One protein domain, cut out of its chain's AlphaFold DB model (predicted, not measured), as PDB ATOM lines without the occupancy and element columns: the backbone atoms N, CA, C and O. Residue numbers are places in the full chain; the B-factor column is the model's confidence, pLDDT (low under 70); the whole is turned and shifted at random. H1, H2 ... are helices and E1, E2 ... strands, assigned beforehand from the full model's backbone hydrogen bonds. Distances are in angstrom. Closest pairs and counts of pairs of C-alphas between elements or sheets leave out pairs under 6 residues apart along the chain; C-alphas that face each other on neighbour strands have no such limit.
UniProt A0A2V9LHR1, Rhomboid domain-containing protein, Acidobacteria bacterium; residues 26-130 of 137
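Overview. This is residues 26 to 130 of the 137 residues of the protein "Rhomboid domain-containing protein" of Acidobacteria bacterium (UniProt A0A2V9LHR1). Three helices, H1, H2 and H3, form a small up-and-down bundle, each running against the one before it in the chain, and from this head the long helix H4 sticks out as a free arm that makes most of the length. A small strand hairpin, E1 and E2, sits at the end of the head where H2 begins. The printed part has 105 residues, with four named helices and two named strands in the order H1, E1, E2, H2, H3, H4; the two-strand sheet is antiparallel and the class is mostly helix. The whole is extended, with a radius of gyration of the C-alphas of 23.7 A and spans of 77 by 33 by 19 A.

Arrangement. H1, residues 26 to 39, touches H3, residues 80 to 95, closest at the C-alphas of Gly 31 and Met 87, 4.1 A apart; they run the same way at a tilt of 36 degrees, only just steep. With its residues 33 to 38 alone, H1 touches H2, residues 55 to 71; the closest C-alphas, Ala 37 and Lys 56, are 4.8 A apart, and the two run opposite ways at 38 degrees, only just steep. H2 and H3 form a helical hairpin and touch, closest at the C-alphas of Glu 70 and His 80, 5.6 A, at a steep tilt of 41 degrees, opposite ways; H2 uses residues 63 to 70 alone, H3 80 to 87. No touching pair is at a shallow tilt, and the helix packing is mostly crossed. E1, residues 44 to 47, and E2, residues 51 to 54, are an antiparallel hairpin, with N 45 and O 53 at 2.8 A and N 47 and O 51 at 2.9 A, within hydrogen-bond range. H4, residues 97 to 130, touches no helix; it is close to but not clearly touching H3, with the closest C-alphas, Tyr 93 and Thr 100, 7.4 A apart. Every O i to N i+4 pair is within hydrogen-bond range in H1, H2 and H3; in H4 24 of 30 are.

Along the chain. H1 begins at C-alpha 26, (201.914, 181.640, 69.354), and is 20.0 A long from first to last C-alpha. After E1 and E2 comes H2, 24.5 A, from C-alpha 55 at (209.023, 194.917, 58.894). H3 is 22.5 A long. H4 measures 47.0 A, has a kink of 38 degrees near residue 118 and ends at C-alpha 130, (216.290, 138.287, 25.989).

Size, cuts and confidence. The C-alphas of Ile 50 and Lys 129, the two farthest apart, are 78.4 A apart. Residues 72 to 77 and 96 to 130 stand free; the body without them spans 30 by 25 by 16 A. The printed part has no cut and no long link. Mean pLDDT of the printed part is 81.5, with residues 73 to 78, 97 to 108 and 128 to 129 under 70.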
ATOM      1  N   SER A  26     201.255 180.336  69.370       88.81
ATOM      2  CA  SER A  26     201.914 181.640  69.354       88.81
ATOM      3  C   SER A  26     203.393 181.573  68.950       88.81
ATOM      4  O   SER A  26     203.843 182.434  68.199       88.81
ATOM      5  N   GLY A  27     204.136 180.525  69.321       87.06
ATOM      6  CA  GLY A  27     205.531 180.363  68.890       87.06
ATOM      7  C   GLY A  27     205.683 180.231  67.371       87.06
ATOM      8  O   GLY A  27     206.567 180.844  66.771       87.06
ATOM      9  N   ALA A  28     204.772 179.506  66.714       89.75
ATOM     10  CA  ALA A  28     204.770 179.387  65.257       89.75
ATOM     11  C   ALA A  28     204.464 180.733  64.578       89.75
ATOM     12  O   ALA A  28     205.093 181.070  63.574       89.75
ATOM     13  N   ILE A  29     203.557 181.529  65.152       91.25
ATOM     14  CA  ILE A  29     203.238 182.880  64.663       91.25
ATOM     15  C   ILE A  29     204.482 183.772  64.726       91.25
ATOM     16  O   ILE A  29     204.813 184.430  63.741       91.25
ATOM     17  N   TYR A  30     205.216 183.739  65.840       92.56
ATOM     18  CA  TYR A  30     206.484 184.454  65.992       92.56
ATOM     19  C   TYR A  30     207.544 184.000  64.969       92.56
ATOM     20  O   TYR A  30     208.250 184.833  64.395       92.56
ATOM     21  N   GLY A  31     207.609 182.700  64.665       91.81
ATOM     22  CA  GLY A  31     208.455 182.156  63.598       91.81
ATOM     23  C   GLY A  31     208.090 182.672  62.201       91.81
ATOM     24  O   GLY A  31     208.971 183.084  61.444       91.81
ATOM     25  N   ILE A  32     206.796 182.708  61.862       92.06
ATOM     26  CA  ILE A  32     206.299 183.229  60.574       92.06
ATOM     27  C   ILE A  32     206.539 184.737  60.466       92.06
ATOM     28  O   ILE A  32     206.963 185.220  59.414       92.06
ATOM     29  N   LEU A  33     206.307 185.484  61.546       93.38
ATOM     30  CA  LEU A  33     206.543 186.923  61.589       93.38
ATOM     31  C   LEU A  33     208.021 187.238  61.314       93.38
ATOM     32  O   LEU A  33     208.338 188.108  60.498       93.38
ATOM     33  N   LEU A  34     208.928 186.476  61.929       93.69
ATOM     34  CA  LEU A  34     210.352 186.581  61.646       93.69
ATOM     35  C   LEU A  34     210.692 186.200  60.206       93.69
ATOM     36  O   LEU A  34     211.431 186.933  59.546       93.69
ATOM     37  N   ALA A  35     210.114 185.121  59.680       91.38
ATOM     38  CA  ALA A  35     210.310 184.743  58.286       91.38
ATOM     39  C   ALA A  35     209.889 185.868  57.325       91.38
ATOM     40  O   ALA A  35     210.626 186.206  56.397       91.38
ATOM     41  N   TYR A  36     208.750 186.510  57.584       91.88
ATOM     42  CA  TYR A  36     208.271 187.645  56.802       91.88
ATOM     43  C   TYR A  36     209.235 188.836  56.846       91.88
ATOM     44  O   TYR A  36     209.559 189.403  55.801       91.88
ATOM     45  N   ALA A  37     209.737 189.197  58.028       91.56
ATOM     46  CA  ALA A  37     210.677 190.304  58.175       91.56
ATOM     47  C   ALA A  37     212.032 190.045  57.503       91.56
ATOM     48  O   ALA A  37     212.635 190.980  56.976       91.56
ATOM     49  N   VAL A  38     212.500 188.795  57.486       89.81
ATOM     50  CA  VAL A  38     213.735 188.412  56.785       89.81
ATOM     51  C   VAL A  38     213.535 188.414  55.265       89.81
ATOM     52  O   VAL A  38     214.425 188.853  54.543       89.81
ATOM     53  N   LEU A  39     212.378 187.959  54.768       88.38
ATOM     54  CA  LEU A  39     212.072 187.938  53.330       88.38
ATOM     55  C   LEU A  39     211.768 189.329  52.762       88.38
ATOM     56  O   LEU A  39     212.179 189.644  51.648       88.38
ATOM     57  N   PHE A  40     211.068 190.175  53.521       92.00
ATOM     58  CA  PHE A  40     210.619 191.498  53.082       92.00
ATOM     59  C   PHE A  40     211.048 192.612  54.053       92.00
ATOM     60  O   PHE A  40     210.207 193.353  54.569       92.00
ATOM     61  N   PRO A  41     212.360 192.816  54.274       89.44
ATOM     62  CA  PRO A  41     212.871 193.699  55.326       89.44
ATOM     63  C   PRO A  41     212.522 195.181  55.141       89.44
ATOM     64  O   PRO A  41     212.482 195.932  56.115       89.44
ATOM     65  N   ASN A  42     212.289 195.617  53.901       91.94
ATOM     66  CA  ASN A  42     211.976 197.010  53.563       91.94
ATOM     67  C   ASN A  42     210.476 197.271  53.374       91.94
ATOM     68  O   ASN A  42     210.096 198.406  53.095       91.94
ATOM     69  N   ARG A  43     209.623 196.250  53.524       91.88
ATOM     70  CA  ARG A  43     208.174 196.420  53.414       91.88
ATOM     71  C   ARG A  43     207.647 197.157  54.642       91.88
ATOM     72  O   ARG A  43     208.070 196.882  55.767       91.88
ATOM     73  N   LEU A  44     206.759 198.117  54.407       90.75
ATOM     74  CA  LEU A  44     206.139 198.918  55.456       90.75
ATOM     75  C   LEU A  44     204.962 198.151  56.062       90.75
ATOM     76  O   LEU A  44     204.105 197.648  55.337       90.75
ATOM     77  N   ILE A  45     204.945 198.073  57.387       89.25
ATOM     78  CA  ILE A  45     203.830 197.606  58.204       89.25
ATOM     79  C   ILE A  45     203.270 198.837  58.910       89.25
ATOM     80  O   ILE A  45     204.015 199.575  59.556       89.25
ATOM     81  N   TYR A  46     201.967 199.060  58.780       90.56
ATOM     82  CA  TYR A  46     201.292 200.150  59.470       90.56
ATOM     83  C   TYR A  46     200.861 199.685  60.856       90.56
ATOM     84  O   TYR A  46     199.886 198.948  61.007       90.56
ATOM     85  N   VAL A  47     201.603 200.113  61.871       88.00
ATOM     86  CA  VAL A  47     201.268 199.842  63.268       88.00
ATOM     87  C   VAL A  47     200.108 200.758  63.658       88.00
ATOM     88  O   VAL A  47     200.184 201.974  63.466       88.00
ATOM     89  N   TRP A  48     199.012 200.165  64.146       87.69
ATOM     90  CA  TRP A  48     197.762 200.871  64.474       87.69
ATOM     91  C   TRP A  48     197.210 201.739  63.330       87.69
ATOM     92  O   TRP A  48     196.564 202.746  63.579       87.69
ATOM     93  N   MET A  49     197.495 201.378  62.072       90.19
ATOM     94  CA  MET A  49     197.175 202.160  60.861       90.19
ATOM     95  C   MET A  49     197.796 203.570  60.782       90.19
ATOM     96  O   MET A  49     197.572 204.267  59.797       90.19
ATOM     97  N   ILE A  50     198.594 203.989  61.768       90.69
ATOM     98  CA  ILE A  50     199.099 205.367  61.883       90.69
ATOM     99  C   ILE A  50     200.597 205.429  61.579       90.69
ATOM    100  O   ILE A  50     201.045 206.313  60.853       90.69
ATOM    101  N   VAL A  51     201.388 204.488  62.107       91.44
ATOM    102  CA  VAL A  51     202.856 204.576  62.057       91.44
ATOM    103  C   VAL A  51     203.422 203.570  61.050       91.44
ATOM    104  O   VAL A  51     203.343 202.362  61.294       91.44
ATOM    105  N   PRO A  52     204.022 204.020  59.929       90.81
ATOM    106  CA  PRO A  52     204.689 203.129  58.989       90.81
ATOM    107  C   PRO A  52     206.052 202.697  59.545       90.81
ATOM    108  O   PRO A  52     206.991 203.485  59.633       90.81
ATOM    109  N   VAL A  53     206.187 201.417  59.885       91.88
ATOM    110  CA  VAL A  53     207.438 200.823  60.380       91.88
ATOM    111  C   VAL A  53     207.918 199.771  59.389       91.88
ATOM    112  O   VAL A  53     207.134 198.980  58.871       91.88
ATOM    113  N   LYS A  54     209.223 199.723  59.099       91.94
ATOM    114  CA  LYS A  54     209.768 198.639  58.263       91.94
ATOM    115  C   LYS A  54     209.653 197.305  59.008       91.94
ATOM    116  O   LYS A  54     210.015 197.236  60.183       91.94
ATOM    117  N   ALA A  55     209.253 196.241  58.311       91.25
ATOM    118  CA  ALA A  55     209.023 194.917  58.894       91.25
ATOM    119  C   ALA A  55     210.197 194.403  59.747       91.25
ATOM    120  O   ALA A  55     209.983 193.869  60.833       91.25
ATOM    121  N   LYS A  56     211.445 194.635  59.313       90.69
ATOM    122  CA  LYS A  56     212.647 194.257  60.079       90.69
ATOM    123  C   LYS A  56     212.695 194.868  61.481       90.69
ATOM    124  O   LYS A  56     213.033 194.179  62.433       90.69
ATOM    125  N   TRP A  57     212.338 196.145  61.610       92.19
ATOM    126  CA  TRP A  57     212.417 196.864  62.881       92.19
ATOM    127  C   TRP A  57     211.297 196.439  63.818       92.19
ATOM    128  O   TRP A  57     211.540 196.255  65.005       92.19
ATOM    129  N   PHE A  58     210.105 196.208  63.266       92.06
ATOM    130  CA  PHE A  58     208.970 195.697  64.024       92.06
ATOM    131  C   PHE A  58     209.301 194.359  64.697       92.06
ATOM    132  O   PHE A  58     209.122 194.204  65.900       92.06
ATOM    133  N   VAL A  59     209.862 193.413  63.944       92.38
ATOM    134  CA  VAL A  59     210.181 192.084  64.480       92.38
ATOM    135  C   VAL A  59     211.367 192.098  65.433       92.38
ATOM    136  O   VAL A  59     211.329 191.396  66.439       92.38
ATOM    137  N   VAL A  60     212.401 192.899  65.160       91.94
ATOM    138  CA  VAL A  60     213.536 193.053  66.087       91.94
ATOM    139  C   VAL A  60     213.068 193.631  67.421       91.94
ATOM    140  O   VAL A  60     213.481 193.141  68.466       91.94
ATOM    141  N   PHE A  61     212.176 194.622  67.398       92.69
ATOM    142  CA  PHE A  61     211.614 195.204  68.614       92.69
ATOM    143  C   PHE A  61     210.770 194.189  69.395       92.69
ATOM    144  O   PHE A  61     210.982 194.011  70.591       92.69
ATOM    145  N   MET A  62     209.883 193.460  68.707       90.38
ATOM    146  CA  MET A  62     209.065 192.403  69.314       90.38
ATOM    147  C   MET A  62     209.926 191.291  69.930       90.38
ATOM    148  O   MET A  62     209.733 190.941  71.088       90.38
ATOM    149  N   GLY A  63     210.915 190.777  69.193       90.69
ATOM    150  CA  GLY A  63     211.835 189.757  69.700       90.69
ATOM    151  C   GLY A  63     212.726 190.264  70.839       90.69
ATOM    152  O   GLY A  63     213.030 189.509  71.758       90.69
ATOM    153  N   GLY A  64     213.112 191.543  70.812       91.06
ATOM    154  CA  GLY A  64     213.885 192.182  71.877       91.06
ATOM    155  C   GLY A  64     213.101 192.315  73.183       91.06
ATOM    156  O   GLY A  64     213.637 191.991  74.240       91.06
ATOM    157  N   ILE A  65     211.829 192.726  73.116       89.75
ATOM    158  CA  ILE A  65     210.932 192.763  74.283       89.75
ATOM    159  C   ILE A  65     210.723 191.357  74.838       89.75
ATOM    160  O   ILE A  65     210.828 191.157  76.045       89.75
ATOM    161  N   GLU A  66     210.455 190.389  73.967       88.75
ATOM    162  CA  GLU A  66     210.246 188.995  74.349       88.75
ATOM    163  C   GLU A  66     211.483 188.416  75.063       88.75
ATOM    164  O   GLU A  66     211.363 187.784  76.107       88.75
ATOM    165  N   PHE A  67     212.686 188.711  74.557       88.62
ATOM    166  CA  PHE A  67     213.953 188.302  75.171       88.62
ATOM    167  C   PHE A  67     214.213 188.988  76.519       88.62
ATOM    168  O   PHE A  67     214.649 188.337  77.467       88.62
ATOM    169  N   LEU A  68     213.923 190.289  76.638       87.31
ATOM    170  CA  LEU A  68     214.026 191.000  77.917       87.31
ATOM    171  C   LEU A  68     213.024 190.474  78.949       87.31
ATOM    172  O   LEU A  68     213.367 190.366  80.122       87.31
ATOM    173  N   SER A  69     211.815 190.128  78.508       84.62
ATOM    174  CA  SER A  69     210.746 189.610  79.371       84.62
ATOM    175  C   SER A  69     211.069 188.211  79.895       84.62
ATOM    176  O   SER A  69     210.755 187.885  81.040       84.62
ATOM    177  N   GLU A  70     211.750 187.405  79.074       83.06
ATOM    178  CA  GLU A  70     212.317 186.122  79.485       83.06
ATOM    179  C   GLU A  70     213.395 186.307  80.565       83.06
ATOM    180  O   GLU A  70     213.355 185.650  81.602       83.06
ATOM    181  N   LEU A  71     214.317 187.258  80.372       81.88
ATOM    182  CA  LEU A  71     215.370 187.563  81.351       81.88
ATOM    183  C   LEU A  71     214.820 188.099  82.680       81.88
ATOM    184  O   LEU A  71     215.388 187.822  83.734       81.88
ATOM    185  N   SER A  72     213.735 188.875  82.644       79.69
ATOM    186  CA  SER A  72     213.140 189.487  83.835       79.69
ATOM    187  C   SER A  72     212.161 188.571  84.578       79.69
ATOM    188  O   SER A  72     211.600 188.988  85.594       79.69
ATOM    189  N   GLY A  73     211.912 187.349  84.082       69.50
ATOM    190  CA  GLY A  73     211.032 186.354  84.713       69.50
ATOM    191  C   GLY A  73     209.600 186.848  84.960       69.50
ATOM    192  O   GLY A  73     208.925 186.369  85.870       69.50
ATOM    193  N   SER A  74     209.144 187.852  84.205       62.50
ATOM    194  CA  SER A  74     208.047 188.734  84.631       62.50
ATOM    195  C   SER A  74     206.627 188.226  84.338       62.50
ATOM    196  O   SER A  74     205.673 188.935  84.649       62.50
ATOM    197  N   ALA A  75     206.441 187.020  83.786       60.34
ATOM    198  CA  ALA A  75     205.105 186.517  83.443       60.34
ATOM    199  C   ALA A  75     204.901 185.020  83.765       60.34
ATOM    200  O   ALA A  75     205.180 184.150  82.935       60.34
ATOM    201  N   PRO A  76     204.347 184.676  84.941       56.75
ATOM    202  CA  PRO A  76     203.888 183.318  85.205       56.75
ATOM    203  C   PRO A  76     202.637 183.018  84.358       56.75
ATOM    204  O   PRO A  76     201.562 183.552  84.611       56.75
ATOM    205  N   GLY A  77     202.772 182.162  83.337       64.44
ATOM    206  CA  GLY A  77     201.637 181.618  82.568       64.44
ATOM    207  C   GLY A  77     201.775 181.648  81.042       64.44
ATOM    208  O   GLY A  77     201.045 180.928  80.361       64.44
ATOM    209  N   ILE A  78     202.720 182.416  80.494       67.12
ATOM    210  CA  ILE A  78     203.015 182.476  79.053       67.12
ATOM    211  C   ILE A  78     204.506 182.194  78.874       67.12
ATOM    212  O   ILE A  78     205.345 182.855  79.473       67.12
ATOM    213  N   SER A  79     204.845 181.181  78.078       80.25
ATOM    214  CA  SER A  79     206.244 180.812  77.855       80.25
ATOM    215  C   SER A  79     206.866 181.730  76.803       80.25
ATOM    216  O   SER A  79     206.707 181.498  75.604       80.25
ATOM    217  N   HIS A  80     207.593 182.752  77.253       84.25
ATOM    218  CA  HIS A  80     208.376 183.616  76.369       84.25
ATOM    219  C   HIS A  80     209.502 182.820  75.669       84.25
ATOM    220  O   HIS A  80     209.722 182.983  74.466       84.25
ATOM    221  N   ILE A  81     210.095 181.825  76.348       85.19
ATOM    222  CA  ILE A  81     210.971 180.800  75.738       85.19
ATOM    223  C   ILE A  81     210.334 180.154  74.504       85.19
ATOM    224  O   ILE A  81     211.007 179.981  73.489       85.19
ATOM    225  N   ALA A  82     209.052 179.777  74.560       88.00
ATOM    226  CA  ALA A  82     208.389 179.128  73.431       88.00
ATOM    227  C   ALA A  82     208.268 180.069  72.220       88.00
ATOM    228  O   ALA A  82     208.423 179.629  71.076       88.00
ATOM    229  N   HIS A  83     208.046 181.366  72.453       88.19
ATOM    230  CA  HIS A  83     208.049 182.373  71.393       88.19
ATOM    231  C   HIS A  83     209.444 182.548  70.788       88.19
ATOM    232  O   HIS A  83     209.591 182.470  69.565       88.19
ATOM    233  N   LEU A  84     210.482 182.671  71.623       90.12
ATOM    234  CA  LEU A  84     211.877 182.749  71.171       90.12
ATOM    235  C   LEU A  84     212.305 181.500  70.401       90.12
ATOM    236  O   LEU A  84     212.946 181.609  69.357       90.12
ATOM    237  N   GLY A  85     211.921 180.318  70.881       88.56
ATOM    238  CA  GLY A  85     212.166 179.048  70.208       88.56
ATOM    239  C   GLY A  85     211.534 179.017  68.818       88.56
ATOM    240  O   GLY A  85     212.192 178.641  67.850       88.56
ATOM    241  N   GLY A  86     210.295 179.497  68.685       89.94
ATOM    242  CA  GLY A  86     209.618 179.634  67.395       89.94
ATOM    243  C   GLY A  86     210.319 180.599  66.432       89.94
ATOM    244  O   GLY A  86     210.525 180.261  65.263       89.94
ATOM    245  N   MET A  87     210.763 181.762  66.924       92.25
ATOM    246  CA  MET A  87     211.573 182.710  66.141       92.25
ATOM    247  C   MET A  87     212.902 182.093  65.698       92.25
ATOM    248  O   MET A  87     213.288 182.224  64.537       92.25
ATOM    249  N   LEU A  88     213.590 181.390  66.599       90.81
ATOM    250  CA  LEU A  88     214.877 180.758  66.331       90.81
ATOM    251  C   LEU A  88     214.749 179.664  65.268       90.81
ATOM    252  O   LEU A  88     215.488 179.674  64.285       90.81
ATOM    253  N   ILE A  89     213.780 178.756  65.414       89.12
ATOM    254  CA  ILE A  89     213.520 177.703  64.424       89.12
ATOM    255  C   ILE A  89     213.113 178.311  63.076       89.12
ATOM    256  O   ILE A  89     213.625 177.878  62.042       89.12
ATOM    257  N   GLY A  90     212.275 179.354  63.067       88.00
ATOM    258  CA  GLY A  90     211.926 180.091  61.849       88.00
ATOM    259  C   GLY A  90     213.146 180.714  61.158       88.00
ATOM    260  O   GLY A  90     213.294 180.613  59.938       88.00
ATOM    261  N   PHE A  91     214.072 181.290  61.931       88.75
ATOM    262  CA  PHE A  91     215.321 181.851  61.414       88.75
ATOM    263  C   PHE A  91     216.238 180.773  60.834       88.75
ATOM    264  O   PHE A  91     216.751 180.931  59.723       88.75
ATOM    265  N   LEU A  92     216.433 179.664  61.556       87.25
ATOM    266  CA  LEU A  92     217.245 178.537  61.095       87.25
ATOM    267  C   LEU A  92     216.665 177.919  59.822       87.25
ATOM    268  O   LEU A  92     217.423 177.610  58.903       87.25
ATOM    269  N   TYR A  93     215.341 177.788  59.740       83.31
ATOM    270  CA  TYR A  93     214.655 177.292  58.551       83.31
ATOM    271  C   TYR A  93     214.926 178.184  57.330       83.31
ATOM    272  O   TYR A  93     215.294 177.685  56.266       83.31
ATOM    273  N   LEU A  94     214.838 179.509  57.490       82.56
ATOM    274  CA  LEU A  94     215.117 180.458  56.408       82.56
ATOM    275  C   LEU A  94     216.596 180.536  56.031       82.56
ATOM    276  O   LEU A  94     216.926 180.697  54.856       82.56
ATOM    277  N   ARG A  95     217.496 180.442  57.014       79.88
ATOM    278  CA  ARG A  95     218.945 180.487  56.789       79.88
ATOM    279  C   ARG A  95     219.462 179.180  56.190       79.88
ATOM    280  O   ARG A  95     220.399 179.189  55.395       79.88
ATOM    281  N   GLY A  96     218.806 178.066  56.495       70.50
ATOM    282  CA  GLY A  96     219.105 176.724  56.011       70.50
ATOM    283  C   GLY A  96     218.676 176.441  54.570       70.50
ATOM    284  O   GLY A  96     218.321 175.302  54.288       70.50
ATOM    285  N   ARG A  97     218.743 177.410  53.639       62.38
ATOM    286  CA  ARG A  97     218.353 177.238  52.217       62.38
ATOM    287  C   ARG A  97     218.997 176.017  51.538       62.38
ATOM    288  O   ARG A  97     218.432 175.482  50.595       62.38
ATOM    289  N   GLY A  98     220.155 175.555  52.021       61.09
ATOM    290  CA  GLY A  98     220.779 174.300  51.585       61.09
ATOM    291  C   GLY A  98     220.339 173.051  52.363       61.09
ATOM    292  O   GLY A  98     220.368 171.956  51.817       61.09
ATOM    293  N   LEU A  99     219.924 173.174  53.624       60.69
ATOM    294  CA  LEU A  99     219.505 172.052  54.472       60.69
ATOM    295  C   LEU A  99     218.099 171.553  54.117       60.69
ATOM    296  O   LEU A  99     217.889 170.344  54.064       60.69
ATOM    297  N   THR A 100     217.163 172.459  53.823       60.12
ATOM    298  CA  THR A 100     215.803 172.113  53.377       60.12
ATOM    299  C   THR A 100     215.826 171.420  52.015       60.12
ATOM    300  O   THR A 100     215.316 170.310  51.892       60.12
ATOM    301  N   TYR A 101     216.541 171.989  51.034       61.59
ATOM    302  CA  TYR A 101     216.797 171.346  49.738       61.59
ATOM    303  C   TYR A 101     217.475 169.973  49.890       61.59
ATOM    304  O   TYR A 101     217.106 169.023  49.203       61.59
ATOM    305  N   ARG A 102     218.448 169.828  50.803       61.06
ATOM    306  CA  ARG A 102     219.109 168.536  51.069       61.06
ATOM    307  C   ARG A 102     218.176 167.507  51.702       61.06
ATOM    308  O   ARG A 102     218.289 166.336  51.357       61.06
ATOM    309  N   PHE A 103     217.281 167.903  52.603       61.22
ATOM    310  CA  PHE A 103     216.266 167.004  53.164       61.22
ATOM    311  C   PHE A 103     215.301 166.509  52.081       61.22
ATOM    312  O   PHE A 103     215.047 165.309  51.999       61.22
ATOM    313  N   GLU A 104     214.843 167.415  51.214       64.81
ATOM    314  CA  GLU A 104     213.983 167.121  50.061       64.81
ATOM    315  C   GLU A 104     214.639 166.092  49.119       64.81
ATOM    316  O   GLU A 104     214.064 165.044  48.809       64.81
ATOM    317  N   LEU A 105     215.894 166.348  48.727       64.00
ATOM    318  CA  LEU A 105     216.681 165.465  47.861       64.00
ATOM    319  C   LEU A 105     216.920 164.096  48.518       64.00
ATOM    320  O   LEU A 105     216.651 163.062  47.910       64.00
ATOM    321  N   ARG A 106     217.317 164.072  49.798       68.00
ATOM    322  CA  ARG A 106     217.550 162.845  50.582       68.00
ATOM    323  C   ARG A 106     216.302 161.957  50.655       68.00
ATOM    324  O   ARG A 106     216.418 160.734  50.570       68.00
ATOM    325  N   PHE A 107     215.118 162.548  50.808       66.50
ATOM    326  CA  PHE A 107     213.852 161.810  50.848       66.50
ATOM    327  C   PHE A 107     213.499 161.220  49.478       66.50
ATOM    328  O   PHE A 107     213.057 160.070  49.378       66.50
ATOM    329  N   HIS A 108     213.737 161.987  48.410       68.44
ATOM    330  CA  HIS A 108     213.509 161.539  47.042       68.44
ATOM    331  C   HIS A 108     214.455 160.384  46.669       68.44
ATOM    332  O   HIS A 108     214.007 159.376  46.112       68.44
ATOM    333  N   ASP A 109     215.728 160.473  47.056       75.31
ATOM    334  CA  ASP A 109     216.723 159.421  46.841       75.31
ATOM    335  C   ASP A 109     216.389 158.150  47.629       75.31
ATOM    336  O   ASP A 109     216.453 157.048  47.086       75.31
ATOM    337  N   TRP A 110     215.924 158.283  48.874       73.81
ATOM    338  CA  TRP A 110     215.458 157.151  49.678       73.81
ATOM    339  C   TRP A 110     214.232 156.455  49.061       73.81
ATOM    340  O   TRP A 110     214.180 155.223  48.977       73.81
ATOM    341  N   ARG A 111     213.262 157.228  48.554       73.44
ATOM    342  CA  ARG A 111     212.075 156.692  47.868       73.44
ATOM    343  C   ARG A 111     212.449 155.978  46.565       73.44
ATOM    344  O   ARG A 111     211.932 154.891  46.297       73.44
ATOM    345  N   ARG A 112     213.379 156.536  45.782       73.75
ATOM    346  CA  ARG A 112     213.898 155.920  44.545       73.75
ATOM    347  C   ARG A 112     214.721 154.667  44.827       73.75
ATOM    348  O   ARG A 112     214.562 153.681  44.112       73.75
ATOM    349  N   ALA A 113     215.531 154.658  45.883       78.25
ATOM    350  CA  ALA A 113     216.289 153.480  46.305       78.25
ATOM    351  C   ALA A 113     215.366 152.307  46.673       78.25
ATOM    352  O   ALA A 113     215.656 151.156  46.351       78.25
ATOM    353  N   ARG A 114     214.209 152.592  47.283       74.50
ATOM    354  CA  ARG A 114     213.208 151.568  47.609       74.50
ATOM    355  C   ARG A 114     212.450 151.057  46.376       74.50
ATOM    356  O   ARG A 114     212.100 149.880  46.334       74.50
ATOM    357  N   LEU A 115     212.244 151.907  45.366       75.00
ATOM    358  CA  LEU A 115     211.624 151.530  44.090       75.00
ATOM    359  C   LEU A 115     212.570 150.706  43.201       75.00
ATOM    360  O   LEU A 115     212.145 149.713  42.617       75.00
ATOM    361  N   ARG A 116     213.861 151.065  43.161       77.00
ATOM    362  CA  ARG A 116     214.896 150.356  42.388       77.00
ATOM    363  C   ARG A 116     214.985 148.877  42.755       77.00
ATOM    364  O   ARG A 116     214.967 148.053  41.855       77.00
ATOM    365  N   ARG A 117     214.933 148.533  44.048       72.12
ATOM    366  CA  ARG A 117     214.944 147.127  44.508       72.12
ATOM    367  C   ARG A 117     213.768 146.295  43.983       72.12
ATOM    368  O   ARG A 117     213.886 145.082  43.864       72.12
ATOM    369  N   ARG A 118     212.626 146.929  43.694       73.06
ATOM    370  CA  ARG A 118     211.464 146.258  43.087       73.06
ATOM    371  C   ARG A 118     211.579 146.183  41.569       73.06
ATOM    372  O   ARG A 118     211.148 145.198  41.000       73.06
ATOM    373  N   PHE A 119     212.156 147.198  40.929       76.69
ATOM    374  CA  PHE A 119     212.358 147.234  39.477       76.69
ATOM    375  C   PHE A 119     213.485 146.312  38.995       76.69
ATOM    376  O   PHE A 119     213.396 145.753  37.907       76.69
ATOM    377  N   GLU A 120     214.516 146.112  39.811       80.38
ATOM    378  CA  GLU A 120     215.672 145.269  39.498       80.38
ATOM    379  C   GLU A 120     215.280 143.803  39.267       80.38
ATOM    380  O   GLU A 120     215.820 143.143  38.383       80.38
ATOM    381  N   SER A 121     214.266 143.305  39.982       72.38
ATOM    382  CA  SER A 121     213.741 141.956  39.753       72.38
ATOM    383  C   SER A 121     212.978 141.830  38.431       72.38
ATOM    384  O   SER A 121     213.040 140.772  37.801       72.38
ATOM    385  N   TYR A 122     212.297 142.891  37.986       77.00
ATOM    386  CA  TYR A 122     211.631 142.924  36.683       77.00
ATOM    387  C   TYR A 122     212.648 142.976  35.540       77.00
ATOM    388  O   TYR A 122     212.544 142.180  34.610       77.00
ATOM    389  N   MET A 123     213.666 143.838  35.643       77.25
ATOM    390  CA  MET A 123     214.709 143.981  34.619       77.25
ATOM    391  C   MET A 123     215.569 142.718  34.490       77.25
ATOM    392  O   MET A 123     215.756 142.218  33.387       77.25
ATOM    393  N   ARG A 124     215.983 142.110  35.612       79.00
ATOM    394  CA  ARG A 124     216.754 140.853  35.616       79.00
ATOM    395  C   ARG A 124     215.991 139.681  34.980       79.00
ATOM    396  O   ARG A 124     216.599 138.760  34.439       79.00
ATOM    397  N   ARG A 125     214.655 139.673  35.079       73.00
ATOM    398  CA  ARG A 125     213.816 138.658  34.417       73.00
ATOM    399  C   ARG A 125     213.677 138.900  32.917       73.00
ATOM    400  O   ARG A 125     213.556 137.914  32.198       73.00
ATOM    401  N   GLN A 126     213.674 140.153  32.464       76.00
ATOM    402  CA  GLN A 126     213.701 140.454  31.032       76.00
ATOM    403  C   GLN A 126     215.051 140.099  30.417       76.00
ATOM    404  O   GLN A 126     215.086 139.318  29.479       76.00
ATOM    405  N   GLU A 127     216.152 140.519  31.037       74.31
ATOM    406  CA  GLU A 127     217.510 140.243  30.553       74.31
ATOM    407  C   GLU A 127     217.773 138.740  30.347       74.31
ATOM    408  O   GLU A 127     218.225 138.326  29.289       74.31
ATOM    409  N   LYS A 128     217.377 137.884  31.303       67.12
ATOM    410  CA  LYS A 128     217.484 136.416  31.155       67.12
ATOM    411  C   LYS A 128     216.601 135.815  30.058       67.12
ATOM    412  O   LYS A 128     216.821 134.674  29.654       67.12
ATOM    413  N   LYS A 129     215.525 136.498  29.671       67.00
ATOM    414  CA  LYS A 129     214.621 136.039  28.611       67.00
ATOM    415  C   LYS A 129     215.133 136.470  27.237       67.00
ATOM    416  O   LYS A 129     214.954 135.706  26.291       67.00
ATOM    417  N   ASP A 130     215.764 137.638  27.188       70.75
ATOM    418  CA  ASP A 130     216.290 138.287  25.989       70.75
ATOM    419  C   ASP A 130     217.738 137.860  25.670       70.75
ATOM    420  O   ASP A 130     218.286 138.276  24.654       70.75
TER     421      ASP A 130